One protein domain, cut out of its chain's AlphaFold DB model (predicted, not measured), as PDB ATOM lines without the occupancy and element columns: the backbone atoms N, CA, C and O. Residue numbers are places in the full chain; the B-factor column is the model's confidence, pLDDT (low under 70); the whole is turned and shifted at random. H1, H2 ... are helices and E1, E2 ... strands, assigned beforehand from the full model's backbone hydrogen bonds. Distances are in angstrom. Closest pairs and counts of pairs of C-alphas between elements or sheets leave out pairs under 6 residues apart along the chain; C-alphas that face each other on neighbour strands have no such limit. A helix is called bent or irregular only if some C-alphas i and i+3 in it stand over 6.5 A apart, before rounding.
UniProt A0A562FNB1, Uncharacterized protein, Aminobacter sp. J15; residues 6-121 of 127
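Overview. This is residues 6 to 121 of the 127 residues of an uncharacterized protein of Aminobacter sp. J15 (UniProt A0A562FNB1). A strongly curled sheet of four strands, like part of a barrel, has H1 and residues 81 to 92 of H2 packed on it. The rest of H2 reaches past the sheet, and H3 folds back beside it, so that this helical hairpin makes an arm at one end of the longest axis. The printed part has 116 residues, with three named helices and four named strands in the order E1, E2, H1, E3, E4, H2, H3; the class is mixed, helices and strands. The sheet runs E2, E1, E3, E4, all antiparallel. The whole is only just loose, close to compact, with a radius of gyration of the C-alphas of 16.4 A and spans of 58 by 29 by 22 A.

Arrangement. In the strongly twisted sheet, the inner strands E1, residues 6 to 14, and E3, residues 59 to 66, pair with N 9 and O 62 at 2.9 A. E1 bends by 54 degrees at residue 10. Edge strand E2, residues 17 to 20, forms a hairpin with E1, with N 12 and O 19 at 3.0 A. Edge strand E4, residues 72 to 78, forms a hairpin with E3, with N 61 and O 78 at 2.8 A. H1, residues 39 to 51, is on the sheet over E1 at a height of 8.9 A and runs along the strands, at 4 degrees to E1 on the local plane; the closest C-alphas of the two are those of Pro 10 and Tyr 42, 5.8 A. E2, H1 and E3 make a split strand-helix-strand unit, with E1 between the two strands, and its crossover is right-handed. H2, residues 81 to 100, is on the sheet at a height of 11.4 A, over E3 and only just over E4, with 3 of its C-alphas there. The closest C-alphas of E3 and H2 are those of Trp 61 and Phe 81, 5.9 A. H1 and H2 make two layers with the sheet, helices on one face of it. H2 is only just irregular, C-alphas 91 and 94 being 6.8 A apart, with a kink of 38 degrees near residue 92. With residues 92 to 99 alone it touches H3, residues 108 to 121, in a helical hairpin at a shallow tilt of 17 degrees, opposite ways; their closest C-alphas are those of Met 95 and Leu 114, 6.3 A. H3 only grazes the sheet, with residues 117 to 121. H1 is apart from H2 and H3. Each O i to N i+4 pair is within hydrogen-bond range in H1 and H3, and 14 of 16 are in H2.

Along the chain. E1 begins at C-alpha 6 (-21.103, -83.312, 44.921) and is 24.2 A long; E3 is 21.3 A and E4 16.4 A. H1 measures 18.8 A and H2 26.8 A. H3, 19.9 A, ends at C-alpha 121 (-18.210, -83.587, 40.597).

Size, cuts and confidence. The C-alphas farthest apart are those of Gly 53 and Asp 104, 57.6 A. The printed part has no cut. The link from E2 to H1, residues 21 to 38, is long. Confidence is under 70 at residues 24 to 38 and 103 to 105.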
ATOM      1  N   TYR A   6     -21.744 -83.258  43.613       87.50
ATOM      2  CA  TYR A   6     -21.103 -83.312  44.921       87.50
ATOM      3  C   TYR A   6     -20.002 -82.265  45.037       87.50
ATOM      4  O   TYR A   6     -19.295 -82.004  44.069       87.50
ATOM      5  N   GLU A   7     -19.833 -81.703  46.232       88.75
ATOM      6  CA  GLU A   7     -18.765 -80.750  46.546       88.75
ATOM      7  C   GLU A   7     -18.041 -81.150  47.828       88.75
ATOM      8  O   GLU A   7     -18.666 -81.575  48.796       88.75
ATOM      9  N   ILE A   8     -16.729 -80.933  47.880       90.00
ATOM     10  CA  ILE A   8     -15.949 -81.055  49.114       90.00
ATOM     11  C   ILE A   8     -15.604 -79.646  49.593       90.00
ATOM     12  O   ILE A   8     -15.177 -78.804  48.799       90.00
ATOM     13  N   ARG A   9     -15.807 -79.361  50.884       92.06
ATOM     14  CA  ARG A   9     -15.545 -78.037  51.468       92.06
ATOM     15  C   ARG A   9     -14.808 -78.156  52.803       92.06
ATOM     16  O   ARG A   9     -15.210 -78.978  53.628       92.06
ATOM     17  N   PRO A  10     -13.782 -77.331  53.066       95.06
ATOM     18  CA  PRO A  10     -13.212 -77.210  54.389       95.06
ATOM     19  C   PRO A  10     -14.207 -76.470  55.281       95.06
ATOM     20  O   PRO A  10     -14.880 -75.526  54.856       95.06
ATOM     21  N   CYS A  11     -14.304 -76.920  56.521       96.56
ATOM     22  CA  CYS A  11     -15.270 -76.469  57.499       96.56
ATOM     23  C   CYS A  11     -14.593 -76.229  58.847       96.56
ATOM     24  O   CYS A  11     -13.591 -76.859  59.191       96.56
ATOM     25  N   VAL A  12     -15.167 -75.308  59.616       97.50
ATOM     26  CA  VAL A  12     -14.772 -75.026  60.997       97.50
ATOM     27  C   VAL A  12     -16.029 -74.972  61.848       97.50
ATOM     28  O   VAL A  12     -16.956 -74.219  61.554       97.50
ATOM     29  N   GLU A  13     -16.053 -75.760  62.915       96.69
ATOM     30  CA  GLU A  13     -17.110 -75.692  63.922       96.69
ATOM     31  C   GLU A  13     -16.748 -74.653  64.987       96.69
ATOM     32  O   GLU A  13     -15.631 -74.659  65.498       96.69
ATOM     33  N   HIS A  14     -17.665 -73.768  65.354       95.94
ATOM     34  CA  HIS A  14     -17.506 -72.834  66.467       95.94
ATOM     35  C   HIS A  14     -18.887 -72.496  67.039       95.94
ATOM     36  O   HIS A  14     -19.819 -72.277  66.270       95.94
ATOM     37  N   ASP A  15     -19.026 -72.467  68.367       94.25
ATOM     38  CA  ASP A  15     -20.303 -72.221  69.057       94.25
ATOM     39  C   ASP A  15     -21.470 -73.093  68.539       94.25
ATOM     40  O   ASP A  15     -22.545 -72.585  68.210       94.25
ATOM     41  N   ASP A  16     -21.239 -74.407  68.425       93.75
ATOM     42  CA  ASP A  16     -22.200 -75.404  67.917       93.75
ATOM     43  C   ASP A  16     -22.718 -75.105  66.491       93.75
ATOM     44  O   ASP A  16     -23.824 -75.493  66.103       93.75
ATOM     45  N   ARG A  17     -21.931 -74.368  65.694       94.56
ATOM     46  CA  ARG A  17     -22.231 -74.038  64.295       94.56
ATOM     47  C   ARG A  17     -21.073 -74.405  63.389       94.56
ATOM     48  O   ARG A  17     -19.937 -74.007  63.629       94.56
ATOM     49  N   VAL A  18     -21.385 -75.089  62.294       96.19
ATOM     50  CA  VAL A  18     -20.423 -75.395  61.233       96.19
ATOM     51  C   VAL A  18     -20.441 -74.279  60.192       96.19
ATOM     52  O   VAL A  18     -21.485 -73.964  59.623       96.19
ATOM     53  N   THR A  19     -19.274 -73.688  59.939       95.88
ATOM     54  CA  THR A  19     -19.054 -72.738  58.843       95.88
ATOM     55  C   THR A  19     -18.286 -73.444  57.732       95.88
ATOM     56  O   THR A  19     -17.170 -73.899  57.969       95.88
ATOM     57  N   SER A  20     -18.870 -73.530  56.534       94.00
ATOM     58  CA  SER A  20     -18.243 -74.120  55.342       94.00
ATOM     59  C   SER A  20     -17.651 -73.047  54.430       94.00
ATOM     60  O   SER A  20     -18.294 -72.017  54.212       94.00
ATOM     61  N   PHE A  21     -16.493 -73.310  53.830       91.62
ATOM     62  CA  PHE A  21     -15.789 -72.355  52.972       91.62
ATOM     63  C   PHE A  21     -15.726 -72.855  51.525       91.62
ATOM     64  O   PHE A  21     -15.337 -73.991  51.273       91.62
ATOM     65  N   LEU A  22     -16.106 -71.997  50.576       83.44
ATOM     66  CA  LEU A  22     -16.115 -72.302  49.137       83.44
ATOM     67  C   LEU A  22     -14.864 -71.806  48.403       83.44
ATOM     68  O   LEU A  22     -14.588 -72.268  47.305       83.44
ATOM     69  N   GLY A  23     -14.096 -70.887  48.994       74.94
ATOM     70  CA  GLY A  23     -12.969 -70.258  48.309       74.94
ATOM     71  C   GLY A  23     -13.407 -69.292  47.207       74.94
ATOM     72  O   GLY A  23     -14.578 -68.958  47.069       74.94
ATOM     73  N   GLU A  24     -12.440 -68.799  46.440       68.12
ATOM     74  CA  GLU A  24     -12.651 -67.910  45.294       68.12
ATOM     75  C   GLU A  24     -11.917 -68.445  44.050       68.12
ATOM     76  O   GLU A  24     -10.732 -68.787  44.163       68.12
ATOM     77  N   PRO A  25     -12.562 -68.458  42.863       59.91
ATOM     78  CA  PRO A  25     -13.960 -68.082  42.631       59.91
ATOM     79  C   PRO A  25     -14.937 -69.122  43.199       59.91
ATOM     80  O   PRO A  25     -14.724 -70.317  43.033       59.91
ATOM     81  N   GLN A  26     -16.034 -68.659  43.806       55.06
ATOM     82  CA  GLN A  26     -17.088 -69.539  44.344       55.06
ATOM     83  C   GLN A  26     -17.801 -70.354  43.247       55.06
ATOM     84  O   GLN A  26     -18.350 -71.410  43.531       55.06
ATOM     85  N   TRP A  27     -17.794 -69.858  42.000       51.41
ATOM     86  CA  TRP A  27     -18.284 -70.536  40.793       51.41
ATOM     87  C   TRP A  27     -17.877 -69.731  39.543       51.41
ATOM     88  O   TRP A  27     -18.107 -68.521  39.488       51.41
ATOM     89  N   CYS A  28     -17.272 -70.353  38.521       44.62
ATOM     90  CA  CYS A  28     -16.865 -69.666  37.285       44.62
ATOM     91  C   CYS A  28     -17.478 -70.315  36.034       44.62
ATOM     92  O   CYS A  28     -16.866 -71.159  35.385       44.62
ATOM     93  N   GLN A  29     -18.664 -69.851  35.632       40.78
ATOM     94  CA  GLN A  29     -19.396 -70.352  34.457       40.78
ATOM     95  C   GLN A  29     -18.585 -70.352  33.143       40.78
ATOM     96  O   GLN A  29     -18.879 -71.129  32.239       40.78
ATOM     97  N   SER A  30     -17.578 -69.478  33.012       39.78
ATOM     98  CA  SER A  30     -16.753 -69.338  31.803       39.78
ATOM     99  C   SER A  30     -15.539 -70.270  31.741       39.78
ATOM    100  O   SER A  30     -14.928 -70.364  30.678       39.78
ATOM    101  N   ARG A  31     -15.180 -70.940  32.845       39.75
ATOM    102  CA  ARG A  31     -14.061 -71.898  32.907       39.75
ATOM    103  C   ARG A  31     -14.500 -73.361  32.950       39.75
ATOM    104  O   ARG A  31     -13.668 -74.226  32.738       39.75
ATOM    105  N   GLY A  32     -15.792 -73.621  33.133       48.09
ATOM    106  CA  GLY A  32     -16.313 -74.965  33.371       48.09
ATOM    107  C   GLY A  32     -16.622 -75.197  34.850       48.09
ATOM    108  O   GLY A  32     -16.546 -74.285  35.672       48.09
ATOM    109  N   THR A  33     -17.048 -76.416  35.167       45.88
ATOM    110  CA  THR A  33     -17.485 -76.863  36.496       45.88
ATOM    111  C   THR A  33     -16.297 -77.348  37.327       45.88
ATOM    112  O   THR A  33     -16.226 -78.520  37.689       45.88
ATOM    113  N   ASP A  34     -15.351 -76.449  37.611       43.22
ATOM    114  CA  ASP A  34     -14.254 -76.705  38.553       43.22
ATOM    115  C   ASP A  34     -14.822 -76.842  39.973       43.22
ATOM    116  O   ASP A  34     -14.912 -75.874  40.725       43.22
ATOM    117  N   VAL A  35     -15.227 -78.058  40.335       51.38
ATOM    118  CA  VAL A  35     -15.559 -78.450  41.708       51.38
ATOM    119  C   VAL A  35     -14.363 -79.200  42.288       51.38
ATOM    120  O   VAL A  35     -14.413 -80.367  42.655       51.38
ATOM    121  N   CYS A  36     -13.231 -78.504  42.343       54.41
ATOM    122  CA  CYS A  36     -12.291 -78.732  43.426       54.41
ATOM    123  C   CYS A  36     -12.540 -77.656  44.457       54.41
ATOM    124  O   CYS A  36     -12.812 -76.512  44.095       54.41
ATOM    125  N   THR A  37     -12.376 -78.000  45.731       64.31
ATOM    126  CA  THR A  37     -12.159 -76.979  46.741       64.31
ATOM    127  C   THR A  37     -11.009 -76.086  46.261       64.31
ATOM    128  O   THR A  37      -9.882 -76.577  46.143       64.31
ATOM    129  N   PRO A  38     -11.238 -74.793  45.982       68.50
ATOM    130  CA  PRO A  38     -10.146 -73.897  45.650       68.50
ATOM    131  C   PRO A  38      -9.134 -73.890  46.801       68.50
ATOM    132  O   PRO A  38      -9.531 -73.901  47.966       68.50
ATOM    133  N   GLU A  39      -7.834 -73.806  46.509       72.75
ATOM    134  CA  GLU A  39      -6.791 -73.661  47.547       72.75
ATOM    135  C   GLU A  39      -7.126 -72.504  48.512       72.75
ATOM    136  O   GLU A  39      -6.942 -72.593  49.728       72.75
ATOM    137  N   SER A  40      -7.749 -71.451  47.977       81.19
ATOM    138  CA  SER A  40      -8.242 -70.305  48.736       81.19
ATOM    139  C   SER A  40      -9.325 -70.648  49.769       81.19
ATOM    140  O   SER A  40      -9.436 -69.929  50.756       81.19
ATOM    141  N   ALA A  41     -10.099 -71.724  49.607       86.88
ATOM    142  CA  ALA A  41     -11.100 -72.128  50.594       86.88
ATOM    143  C   ALA A  41     -10.454 -72.677  51.870       86.88
ATOM    144  O   ALA A  41     -10.909 -72.360  52.967       86.88
ATOM    145  N   TYR A  42      -9.384 -73.470  51.739       90.06
ATOM    146  CA  TYR A  42      -8.668 -73.997  52.901       90.06
ATOM    147  C   TYR A  42      -7.962 -72.872  53.660       90.06
ATOM    148  O   TYR A  42      -8.067 -72.791  54.883       90.06
ATOM    149  N   GLU A  43      -7.331 -71.939  52.942       91.00
ATOM    150  CA  GLU A  43      -6.723 -70.757  53.560       91.00
ATOM    151  C   GLU A  43      -7.762 -69.866  54.262       91.00
ATOM    152  O   GLU A  43      -7.511 -69.377  55.365       91.00
ATOM    153  N   GLN A  44      -8.960 -69.702  53.688       91.88
ATOM    154  CA  GLN A  44     -10.068 -69.000  54.349       91.88
ATOM    155  C   GLN A  44     -10.533 -69.723  55.619       91.88
ATOM    156  O   GLN A  44     -10.701 -69.077  56.656       91.88
ATOM    157  N   ALA A  45     -10.708 -71.045  55.562       93.75
ATOM    158  CA  ALA A  45     -11.104 -71.850  56.714       93.75
ATOM    159  C   ALA A  45     -10.071 -71.754  57.842       93.75
ATOM    160  O   ALA A  45     -10.425 -71.539  59.001       93.75
ATOM    161  N   LYS A  46      -8.783 -71.828  57.499       94.88
ATOM    162  CA  LYS A  46      -7.681 -71.682  58.449       94.88
ATOM    163  C   LYS A  46      -7.646 -70.291  59.082       94.88
ATOM    164  O   LYS A  46      -7.569 -70.184  60.303       94.88
ATOM    165  N   ALA A  47      -7.756 -69.231  58.280       94.44
ATOM    166  CA  ALA A  47      -7.801 -67.861  58.789       94.44
ATOM    167  C   ALA A  47      -9.004 -67.637  59.723       94.44
ATOM    168  O   ALA A  47      -8.886 -66.974  60.755       94.44
ATOM    169  N   TYR A  48     -10.160 -68.222  59.392       95.44
ATOM    170  CA  TYR A  48     -11.327 -68.185  60.264       95.44
ATOM    171  C   TYR A  48     -11.094 -68.955  61.567       95.44
ATOM    172  O   TYR A  48     -11.367 -68.401  62.631       95.44
ATOM    173  N   ALA A  49     -10.545 -70.174  61.507       96.25
ATOM    174  CA  ALA A  49     -10.203 -70.962  62.689       96.25
ATOM    175  C   ALA A  49      -9.314 -70.160  63.653       96.25
ATOM    176  O   ALA A  49      -9.658 -70.005  64.824       96.25
ATOM    177  N   GLU A  50      -8.245 -69.544  63.143       96.12
ATOM    178  CA  GLU A  50      -7.358 -68.684  63.937       96.12
ATOM    179  C   GLU A  50      -8.115 -67.500  64.567       96.12
ATOM    180  O   GLU A  50      -7.913 -67.181  65.742       96.12
ATOM    181  N   SER A  51      -9.044 -66.882  63.826       96.19
ATOM    182  CA  SER A  51      -9.845 -65.749  64.315       96.19
ATOM    183  C   SER A  51     -10.797 -66.103  65.465       96.19
ATOM    184  O   SER A  51     -11.125 -65.235  66.275       96.19
ATOM    185  N   VAL A  52     -11.204 -67.373  65.569       96.19
ATOM    186  CA  VAL A  52     -12.084 -67.886  66.630       96.19
ATOM    187  C   VAL A  52     -11.324 -68.659  67.719       96.19
ATOM    188  O   VAL A  52     -11.931 -69.344  68.541       96.19
ATOM    189  N   GLY A  53      -9.990 -68.543  67.753       95.50
ATOM    190  CA  GLY A  53      -9.134 -69.169  68.767       95.50
ATOM    191  C   GLY A  53      -8.882 -70.666  68.561       95.50
ATOM    192  O   GLY A  53      -8.479 -71.347  69.505       95.50
ATOM    193  N   LYS A  54      -9.120 -71.172  67.349       94.88
ATOM    194  CA  LYS A  54      -8.860 -72.549  66.915       94.88
ATOM    195  C   LYS A  54      -7.572 -72.645  66.088       94.88
ATOM    196  O   LYS A  54      -7.033 -71.638  65.634       94.88
ATOM    197  N   GLY A  55      -7.050 -73.857  65.926       90.88
ATOM    198  CA  GLY A  55      -5.874 -74.148  65.104       90.88
ATOM    199  C   GLY A  55      -6.234 -74.687  63.718       90.88
ATOM    200  O   GLY A  55      -7.377 -75.042  63.446       90.88
ATOM    201  N   ALA A  56      -5.234 -74.818  62.842       89.25
ATOM    202  CA  ALA A  56      -5.411 -75.477  61.541       89.25
ATOM    203  C   ALA A  56      -5.903 -76.933  61.685       89.25
ATOM    204  O   ALA A  56      -6.662 -77.411  60.850       89.25
ATOM    205  N   ASP A  57      -5.537 -77.608  62.779       93.06
ATOM    206  CA  ASP A  57      -6.009 -78.958  63.098       93.06
ATOM    207  C   ASP A  57      -7.501 -79.011  63.470       93.06
ATOM    208  O   ASP A  57      -8.051 -80.105  63.568       93.06
ATOM    209  N   ASP A  58      -8.172 -77.878  63.679       95.12
ATOM    210  CA  ASP A  58      -9.624 -77.821  63.882       95.12
ATOM    211  C   ASP A  58     -10.404 -77.682  62.564       95.12
ATOM    212  O   ASP A  58     -11.636 -77.746  62.576       95.12
ATOM    213  N   VAL A  59      -9.710 -77.499  61.435       96.25
ATOM    214  CA  VAL A  59     -10.323 -77.565  60.107       96.25
ATOM    215  C   VAL A  59     -10.584 -79.033  59.763       96.25
ATOM    216  O   VAL A  59      -9.733 -79.907  59.961       96.25
ATOM    217  N   PHE A  60     -11.779 -79.309  59.253       96.88
ATOM    218  CA  PHE A  60     -12.178 -80.614  58.726       96.88
ATOM    219  C   PHE A  60     -12.820 -80.444  57.350       96.88
ATOM    220  O   PHE A  60     -13.029 -79.325  56.895       96.88
ATOM    221  N   TRP A  61     -13.102 -81.545  56.668       95.19
ATOM    222  CA  TRP A  61     -13.618 -81.555  55.304       95.19
ATOM    223  C   TRP A  61     -14.996 -82.188  55.278       95.19
ATOM    224  O   TRP A  61     -15.166 -83.283  55.796       95.19
ATOM    225  N   THR A  62     -15.965 -81.541  54.649       96.12
ATOM    226  CA  THR A  62     -17.317 -82.082  54.512       96.12
ATOM    227  C   THR A  62     -17.608 -82.345  53.045       96.12
ATOM    228  O   THR A  62     -17.374 -81.478  52.199       96.12
ATOM    229  N   LEU A  63     -18.120 -83.539  52.753       93.81
ATOM    230  CA  LEU A  63     -18.726 -83.867  51.466       93.81
ATOM    231  C   LEU A  63     -20.189 -83.421  51.491       93.81
ATOM    232  O   LEU A  63     -20.958 -83.861  52.347       93.81
ATOM    233  N   TYR A  64     -20.570 -82.578  50.541       92.88
ATOM    234  CA  TYR A  64     -21.928 -82.093  50.344       92.88
ATOM    235  C   TYR A  64     -22.541 -82.689  49.080       92.88
ATOM    236  O   TYR A  64     -21.868 -82.818  48.058       92.88
ATOM    237  N   GLY A  65     -23.831 -83.007  49.140       91.69
ATOM    238  CA  GLY A  65     -24.677 -83.166  47.962       91.69
ATOM    239  C   GLY A  65     -25.396 -81.851  47.687       91.69
ATOM    240  O   GLY A  65     -25.982 -81.274  48.603       91.69
ATOM    241  N   ILE A  66     -25.332 -81.366  46.450       88.75
ATOM    242  CA  ILE A  66     -26.029 -80.148  46.028       88.75
ATOM    243  C   ILE A  66     -27.278 -80.551  45.259       88.75
ATOM    244  O   ILE A  66     -27.181 -81.294  44.282       88.75
ATOM    245  N   ASP A  67     -28.448 -80.103  45.698       88.56
ATOM    246  CA  ASP A  67     -29.713 -80.414  45.029       88.56
ATOM    247  C   ASP A  67     -29.992 -79.506  43.811       88.56
ATOM    248  O   ASP A  67     -29.169 -78.686  43.392       88.56
ATOM    249  N   GLU A  68     -31.164 -79.676  43.196       84.06
ATOM    250  CA  GLU A  68     -31.590 -78.885  42.033       84.06
ATOM    251  C   GLU A  68     -31.816 -77.399  42.354       84.06
ATOM    252  O   GLU A  68     -31.706 -76.556  41.458       84.06
ATOM    253  N   GLU A  69     -32.093 -77.066  43.616       85.88
ATOM    254  CA  GLU A  69     -32.269 -75.695  44.102       85.88
ATOM    255  C   GLU A  69     -30.929 -75.040  44.485       85.88
ATOM    256  O   GLU A  69     -30.880 -73.842  44.778       85.88
ATOM    257  N   GLY A  70     -29.827 -75.798  44.439       82.31
ATOM    258  CA  GLY A  70     -28.500 -75.351  44.853       82.31
ATOM    259  C   GLY A  70     -28.285 -75.413  46.366       82.31
ATOM    260  O   GLY A  70     -27.330 -74.819  46.872       82.31
ATOM    261  N   LEU A  71     -29.162 -76.096  47.105       87.94
ATOM    262  CA  LEU A  71     -29.017 -76.283  48.543       87.94
ATOM    263  C   LEU A  71     -28.006 -77.392  48.818       87.94
ATOM    264  O   LEU A  71     -28.024 -78.453  48.197       87.94
ATOM    265  N   ALA A  72     -27.110 -77.120  49.765       90.56
ATOM    266  CA  ALA A  72     -26.071 -78.049  50.174       90.56
ATOM    267  C   ALA A  72     -26.529 -78.874  51.380       90.56
ATOM    268  O   ALA A  72     -26.841 -78.316  52.434       90.56
ATOM    269  N   GLU A  73     -26.493 -80.196  51.247       94.25
ATOM    270  CA  GLU A  73     -26.738 -81.142  52.334       94.25
ATOM    271  C   GLU A  73     -25.457 -81.897  52.685       94.25
ATOM    272  O   GLU A  73     -24.790 -82.444  51.808       94.25
ATOM    273  N   ALA A  74     -25.096 -81.911  53.970       95.25
ATOM    274  CA  ALA A  74     -23.907 -82.610  54.440       95.25
ATOM    275  C   ALA A  74     -24.125 -84.129  54.387       95.25
ATOM    276  O   ALA A  74     -25.044 -84.659  55.009       95.25
ATOM    277  N   ILE A  75     -23.246 -84.826  53.671       95.31
ATOM    278  CA  ILE A  75     -23.238 -86.288  53.555       95.31
ATOM    279  C   ILE A  75     -22.311 -86.896  54.611       95.31
ATOM    280  O   ILE A  75     -22.625 -87.938  55.186       95.31
ATOM    281  N   GLY A  76     -21.174 -86.250  54.879       96.44
ATOM    282  CA  GLY A  76     -20.238 -86.702  55.902       96.44
ATOM    283  C   GLY A  76     -19.053 -85.768  56.110       96.44
ATOM    284  O   GLY A  76     -18.661 -85.042  55.195       96.44
ATOM    285  N   ASP A  77     -18.485 -85.845  57.314       97.62
ATOM    286  CA  ASP A  77     -17.323 -85.077  57.755       97.62
ATOM    287  C   ASP A  77     -16.080 -85.970  57.851       97.62
ATOM    288  O   ASP A  77     -16.130 -87.113  58.313       97.62
ATOM    289  N   PHE A  78     -14.944 -85.425  57.436       96.19
ATOM    290  CA  PHE A  78     -13.694 -86.133  57.214       96.19
ATOM    291  C   PHE A  78     -12.519 -85.323  57.739       96.19
ATOM    292  O   PHE A  78     -12.525 -84.092  57.739       96.19
ATOM    293  N   LYS A  79     -11.464 -86.017  58.173       94.56
ATOM    294  CA  LYS A  79     -10.278 -85.332  58.689       94.56
ATOM    295  C   LYS A  79      -9.406 -84.754  57.579       94.56
ATOM    296  O   LYS A  79      -8.778 -83.719  57.781       94.56
ATOM    297  N   THR A  80      -9.370 -85.421  56.431       90.50
ATOM    298  CA  THR A  80      -8.539 -85.058  55.283       90.50
ATOM    299  C   THR A  80      -9.398 -84.883  54.034       90.50
ATOM    300  O   THR A  80     -10.499 -85.437  53.947       90.50
ATOM    301  N   PHE A  81      -8.897 -84.108  53.071       88.69
ATOM    302  CA  PHE A  81      -9.548 -83.961  51.771       88.69
ATOM    303  C   PHE A  81      -9.589 -85.308  51.046       88.69
ATOM    304  O   PHE A  81     -10.599 -85.664  50.449       88.69
ATOM    305  N   GLU A  82      -8.507 -86.078  51.143       88.25
ATOM    306  CA  GLU A  82      -8.335 -87.372  50.495       88.25
ATOM    307  C   GLU A  82      -9.376 -88.393  50.959       88.25
ATOM    308  O   GLU A  82      -9.893 -89.148  50.136       88.25
ATOM    309  N   ASP A  83      -9.732 -88.393  52.247       93.00
ATOM    310  CA  ASP A  83     -10.786 -89.263  52.778       93.00
ATOM    311  C   ASP A  83     -12.164 -88.885  52.206       93.00
ATOM    312  O   ASP A  83     -12.909 -89.758  51.750       93.00
ATOM    313  N   ALA A  84     -12.487 -87.585  52.170       91.38
ATOM    314  CA  ALA A  84     -13.733 -87.086  51.581       91.38
ATOM    315  C   ALA A  84     -13.806 -87.395  50.077       91.38
ATOM    316  O   ALA A  84     -14.826 -87.869  49.572       91.38
ATOM    317  N   TYR A  85     -12.692 -87.186  49.373       88.06
ATOM    318  CA  TYR A  85     -12.540 -87.465  47.951       88.06
ATOM    319  C   TYR A  85     -12.677 -88.958  47.654       88.06
ATOM    320  O   TYR A  85     -13.399 -89.337  46.737       88.06
ATOM    321  N   GLY A  86     -12.075 -89.824  48.471       87.31
ATOM    322  CA  GLY A  86     -12.226 -91.271  48.352       87.31
ATOM    323  C   GLY A  86     -13.684 -91.721  48.478       87.31
ATOM    324  O   GLY A  86     -14.143 -92.557  47.699       87.31
ATOM    325  N   VAL A  87     -14.446 -91.139  49.412       93.38
ATOM    326  CA  VAL A  87     -15.890 -91.409  49.529       93.38
ATOM    327  C   VAL A  87     -16.656 -90.891  48.315       93.38
ATOM    328  O   VAL A  87     -17.476 -91.627  47.769       93.38
ATOM    329  N   MET A  88     -16.359 -89.680  47.846       89.56
ATOM    330  CA  MET A  88     -16.973 -89.128  46.637       89.56
ATOM    331  C   MET A  88     -16.720 -90.025  45.415       89.56
ATOM    332  O   MET A  88     -17.660 -90.370  44.703       89.56
ATOM    333  N   CYS A  89     -15.486 -90.493  45.211       85.44
ATOM    334  CA  CYS A  89     -15.155 -91.444  44.149       85.44
ATOM    335  C   CYS A  89     -15.928 -92.760  44.279       85.44
ATOM    336  O   CYS A  89     -16.369 -93.295  43.270       85.44
ATOM    337  N   ASN A  90     -16.144 -93.274  45.493       90.06
ATOM    338  CA  ASN A  90     -16.944 -94.486  45.698       90.06
ATOM    339  C   ASN A  90     -18.435 -94.279  45.384       90.06
ATOM    340  O   ASN A  90     -19.103 -95.222  44.965       90.06
ATOM    341  N   ILE A  91     -18.960 -93.065  45.571       90.50
ATOM    342  CA  ILE A  91     -20.336 -92.710  45.189       90.50
ATOM    343  C   ILE A  91     -20.460 -92.598  43.664       90.50
ATOM    344  O   ILE A  91     -21.435 -93.072  43.082       90.50
ATOM    345  N   LEU A  92     -19.469 -91.982  43.018       86.31
ATOM    346  CA  LEU A  92     -19.479 -91.697  41.582       86.31
ATOM    347  C   LEU A  92     -19.024 -92.880  40.718       86.31
ATOM    348  O   LEU A  92     -19.438 -92.987  39.566       86.31
ATOM    349  N   GLY A  93     -18.211 -93.784  41.261       84.31
ATOM    350  CA  GLY A  93     -17.667 -94.949  40.561       84.31
ATOM    351  C   GLY A  93     -18.741 -95.797  39.872       84.31
ATOM    352  O   GLY A  93     -18.658 -95.971  38.660       84.31
ATOM    353  N   PRO A  94     -19.806 -96.231  40.572       88.38
ATOM    354  CA  PRO A  94     -20.893 -96.988  39.949       88.38
ATOM    355  C   PRO A  94     -21.610 -96.233  38.820       88.38
ATOM    356  O   PRO A  94     -22.074 -96.850  37.866       88.38
ATOM    357  N   MET A  95     -21.706 -94.899  38.908       85.75
ATOM    358  CA  MET A  95     -22.308 -94.069  37.856       85.75
ATOM    359  C   MET A  95     -21.409 -94.007  36.621       85.75
ATOM    360  O   MET A  95     -21.906 -94.095  35.500       85.75
ATOM    361  N   ARG A  96     -20.090 -93.890  36.827       82.94
ATOM    362  CA  ARG A  96     -19.097 -93.965  35.753       82.94
ATOM    363  C   ARG A  96     -19.131 -95.330  35.076       82.94
ATOM    364  O   ARG A  96     -19.220 -95.385  33.860       82.94
ATOM    365  N   GLU A  97     -19.134 -96.410  35.854       83.06
ATOM    366  CA  GLU A  97     -19.233 -97.769  35.316       83.06
ATOM    367  C   GLU A  97     -20.519 -97.948  34.500       83.06
ATOM    368  O   GLU A  97     -20.471 -98.444  33.379       83.06
ATOM    369  N   ALA A  98     -21.669 -97.495  35.010       84.81
ATOM    370  CA  ALA A  98     -22.933 -97.564  34.277       84.81
ATOM    371  C   ALA A  98     -22.885 -96.807  32.938       84.81
ATOM    372  O   ALA A  98     -23.455 -97.277  31.958       84.81
ATOM    373  N   LEU A  99     -22.193 -95.664  32.893       82.94
ATOM    374  CA  LEU A  99     -21.978 -94.903  31.666       82.94
ATOM    375  C   LEU A  99     -21.047 -95.640  30.690       82.94
ATOM    376  O   LEU A  99     -21.348 -95.702  29.503       82.94
ATOM    377  N   ASP A 100     -19.959 -96.234  31.182       79.62
ATOM    378  CA  ASP A 100     -19.003 -96.987  30.360       79.62
ATOM    379  C   ASP A 100     -19.635 -98.244  29.732       79.62
ATOM    380  O   ASP A 100     -19.234 -98.671  28.648       79.62
ATOM    381  N   TYR A 101     -20.635 -98.831  30.401       80.38
ATOM    382  CA  TYR A 101     -21.404 -99.984  29.918       80.38
ATOM    383  C   TYR A 101     -22.703 -99.614  29.190       80.38
ATOM    384  O   TYR A 101     -23.435-100.515  28.769       80.38
ATOM    385  N   ALA A 102     -23.019 -98.326  29.043       78.56
ATOM    386  CA  ALA A 102     -24.206 -97.896  28.323       78.56
ATOM    387  C   ALA A 102     -24.035 -98.158  26.818       78.56
ATOM    388  O   ALA A 102     -23.367 -97.411  26.107       78.56
ATOM    389  N   GLU A 103     -24.632 -99.244  26.329       65.75
ATOM    390  CA  GLU A 103     -24.811 -99.492  24.894       65.75
ATOM    391  C   GLU A 103     -25.965 -98.626  24.330       65.75
ATOM    392  O   GLU A 103     -26.697 -97.995  25.097       65.75
ATOM    393  N   ASP A 104     -26.148 -98.619  22.999       61.97
ATOM    394  CA  ASP A 104     -27.139 -97.828  22.221       61.97
ATOM    395  C   ASP A 104     -28.606 -97.880  22.736       61.97
ATOM    396  O   ASP A 104     -29.449 -97.112  22.271       61.97
ATOM    397  N   ASP A 105     -28.925 -98.765  23.684       65.81
ATOM    398  CA  ASP A 105     -30.247 -98.931  24.304       65.81
ATOM    399  C   ASP A 105     -30.491 -98.035  25.538       65.81
ATOM    400  O   ASP A 105     -31.625 -97.963  26.021       65.81
ATOM    401  N   MET A 106     -29.475 -97.349  26.079       75.06
ATOM    402  CA  MET A 106     -29.701 -96.405  27.177       75.06
ATOM    403  C   MET A 106     -30.287 -95.094  26.641       75.06
ATOM    404  O   MET A 106     -29.749 -94.487  25.718       75.06
ATOM    405  N   GLU A 107     -31.393 -94.629  27.234       79.69
ATOM    406  CA  GLU A 107     -31.991 -93.351  26.842       79.69
ATOM    407  C   GLU A 107     -30.964 -92.219  26.986       79.69
ATOM    408  O   GLU A 107     -30.293 -92.087  28.015       79.69
ATOM    409  N   GLN A 108     -30.858 -91.373  25.957       79.56
ATOM    410  CA  GLN A 108     -29.903 -90.262  25.921       79.56
ATOM    411  C   GLN A 108     -30.031 -89.341  27.146       79.56
ATOM    412  O   GLN A 108     -29.037 -88.788  27.612       79.56
ATOM    413  N   ASP A 109     -31.233 -89.216  27.708       79.81
ATOM    414  CA  ASP A 109     -31.481 -88.427  28.915       79.81
ATOM    415  C   ASP A 109     -30.817 -89.038  30.163       79.81
ATOM    416  O   ASP A 109     -30.289 -88.302  31.002       79.81
ATOM    417  N   CYS A 110     -30.743 -90.372  30.268       79.94
ATOM    418  CA  CYS A 110     -29.985 -91.055  31.321       79.94
ATOM    419  C   CYS A 110     -28.477 -90.821  31.166       79.94
ATOM    420  O   CYS A 110     -27.807 -90.519  32.154       79.94
ATOM    421  N   ILE A 111     -27.957 -90.903  29.934       81.56
ATOM    422  CA  ILE A 111     -26.548 -90.603  29.621       81.56
ATOM    423  C   ILE A 111     -26.211 -89.172  30.046       81.56
ATOM    424  O   ILE A 111     -25.224 -88.953  30.751       81.56
ATOM    425  N   ASN A 112     -27.048 -88.208  29.656       80.69
ATOM    426  CA  ASN A 112     -26.854 -86.798  29.979       80.69
ATOM    427  C   ASN A 112     -26.878 -86.571  31.494       80.69
ATOM    428  O   ASN A 112     -25.988 -85.915  32.020       80.69
ATOM    429  N   THR A 113     -27.834 -87.177  32.202       80.12
ATOM    430  CA  THR A 113     -27.953 -87.040  33.662       80.12
ATOM    431  C   THR A 113     -26.715 -87.572  34.388       80.12
ATOM    432  O   THR A 113     -26.163 -86.889  35.248       80.12
ATOM    433  N   LEU A 114     -26.244 -88.775  34.037       81.75
ATOM    434  CA  LEU A 114     -25.051 -89.363  34.659       81.75
ATOM    435  C   LEU A 114     -23.791 -88.556  34.329       81.75
ATOM    436  O   LEU A 114     -22.978 -88.286  35.213       81.75
ATOM    437  N   THR A 115     -23.654 -88.133  33.073       81.00
ATOM    438  CA  THR A 115     -22.528 -87.312  32.614       81.00
ATOM    439  C   THR A 115     -22.496 -85.968  33.335       81.00
ATOM    440  O   THR A 115     -21.434 -85.544  33.783       81.00
ATOM    441  N   ASP A 116     -23.646 -85.321  33.511       78.88
ATOM    442  CA  ASP A 116     -23.750 -84.035  34.193       78.88
ATOM    443  C   ASP A 116     -23.311 -84.129  35.657       78.88
ATOM    444  O   ASP A 116     -22.557 -83.265  36.104       78.88
ATOM    445  N   VAL A 117     -23.730 -85.173  36.383       79.88
ATOM    446  CA  VAL A 117     -23.316 -85.404  37.779       79.88
ATOM    447  C   VAL A 117     -21.812 -85.667  37.860       79.88
ATOM    448  O   VAL A 117     -21.130 -85.076  38.699       79.88
ATOM    449  N   LEU A 118     -21.278 -86.528  36.986       79.25
ATOM    450  CA  LEU A 118     -19.857 -86.882  36.962       79.25
ATOM    451  C   LEU A 118     -18.978 -85.667  36.643       79.25
ATOM    452  O   LEU A 118     -18.086 -85.342  37.421       79.25
ATOM    453  N   LEU A 119     -19.269 -84.943  35.559       74.56
ATOM    454  CA  LEU A 119     -18.493 -83.769  35.143       74.56
ATOM    455  C   LEU A 119     -18.554 -82.636  36.169       74.56
ATOM    456  O   LEU A 119     -17.549 -81.968  36.408       74.56
ATOM    457  N   GLN A 120     -19.716 -82.425  36.796       71.44
ATOM    458  CA  GLN A 120     -19.848 -81.423  37.851       71.44
ATOM    459  C   GLN A 120     -19.136 -81.827  39.144       71.44
ATOM    460  O   GLN A 120     -18.876 -80.950  39.953       71.44
ATOM    461  N   SER A 121     -18.806 -83.106  39.343       72.25
ATOM    462  CA  SER A 121     -18.210 -83.587  40.597       72.25
ATOM    463  C   SER A 121     -16.728 -83.986  40.486       72.25
ATOM    464  O   SER A 121     -16.073 -84.089  41.519       72.25
TER     465      SER A 121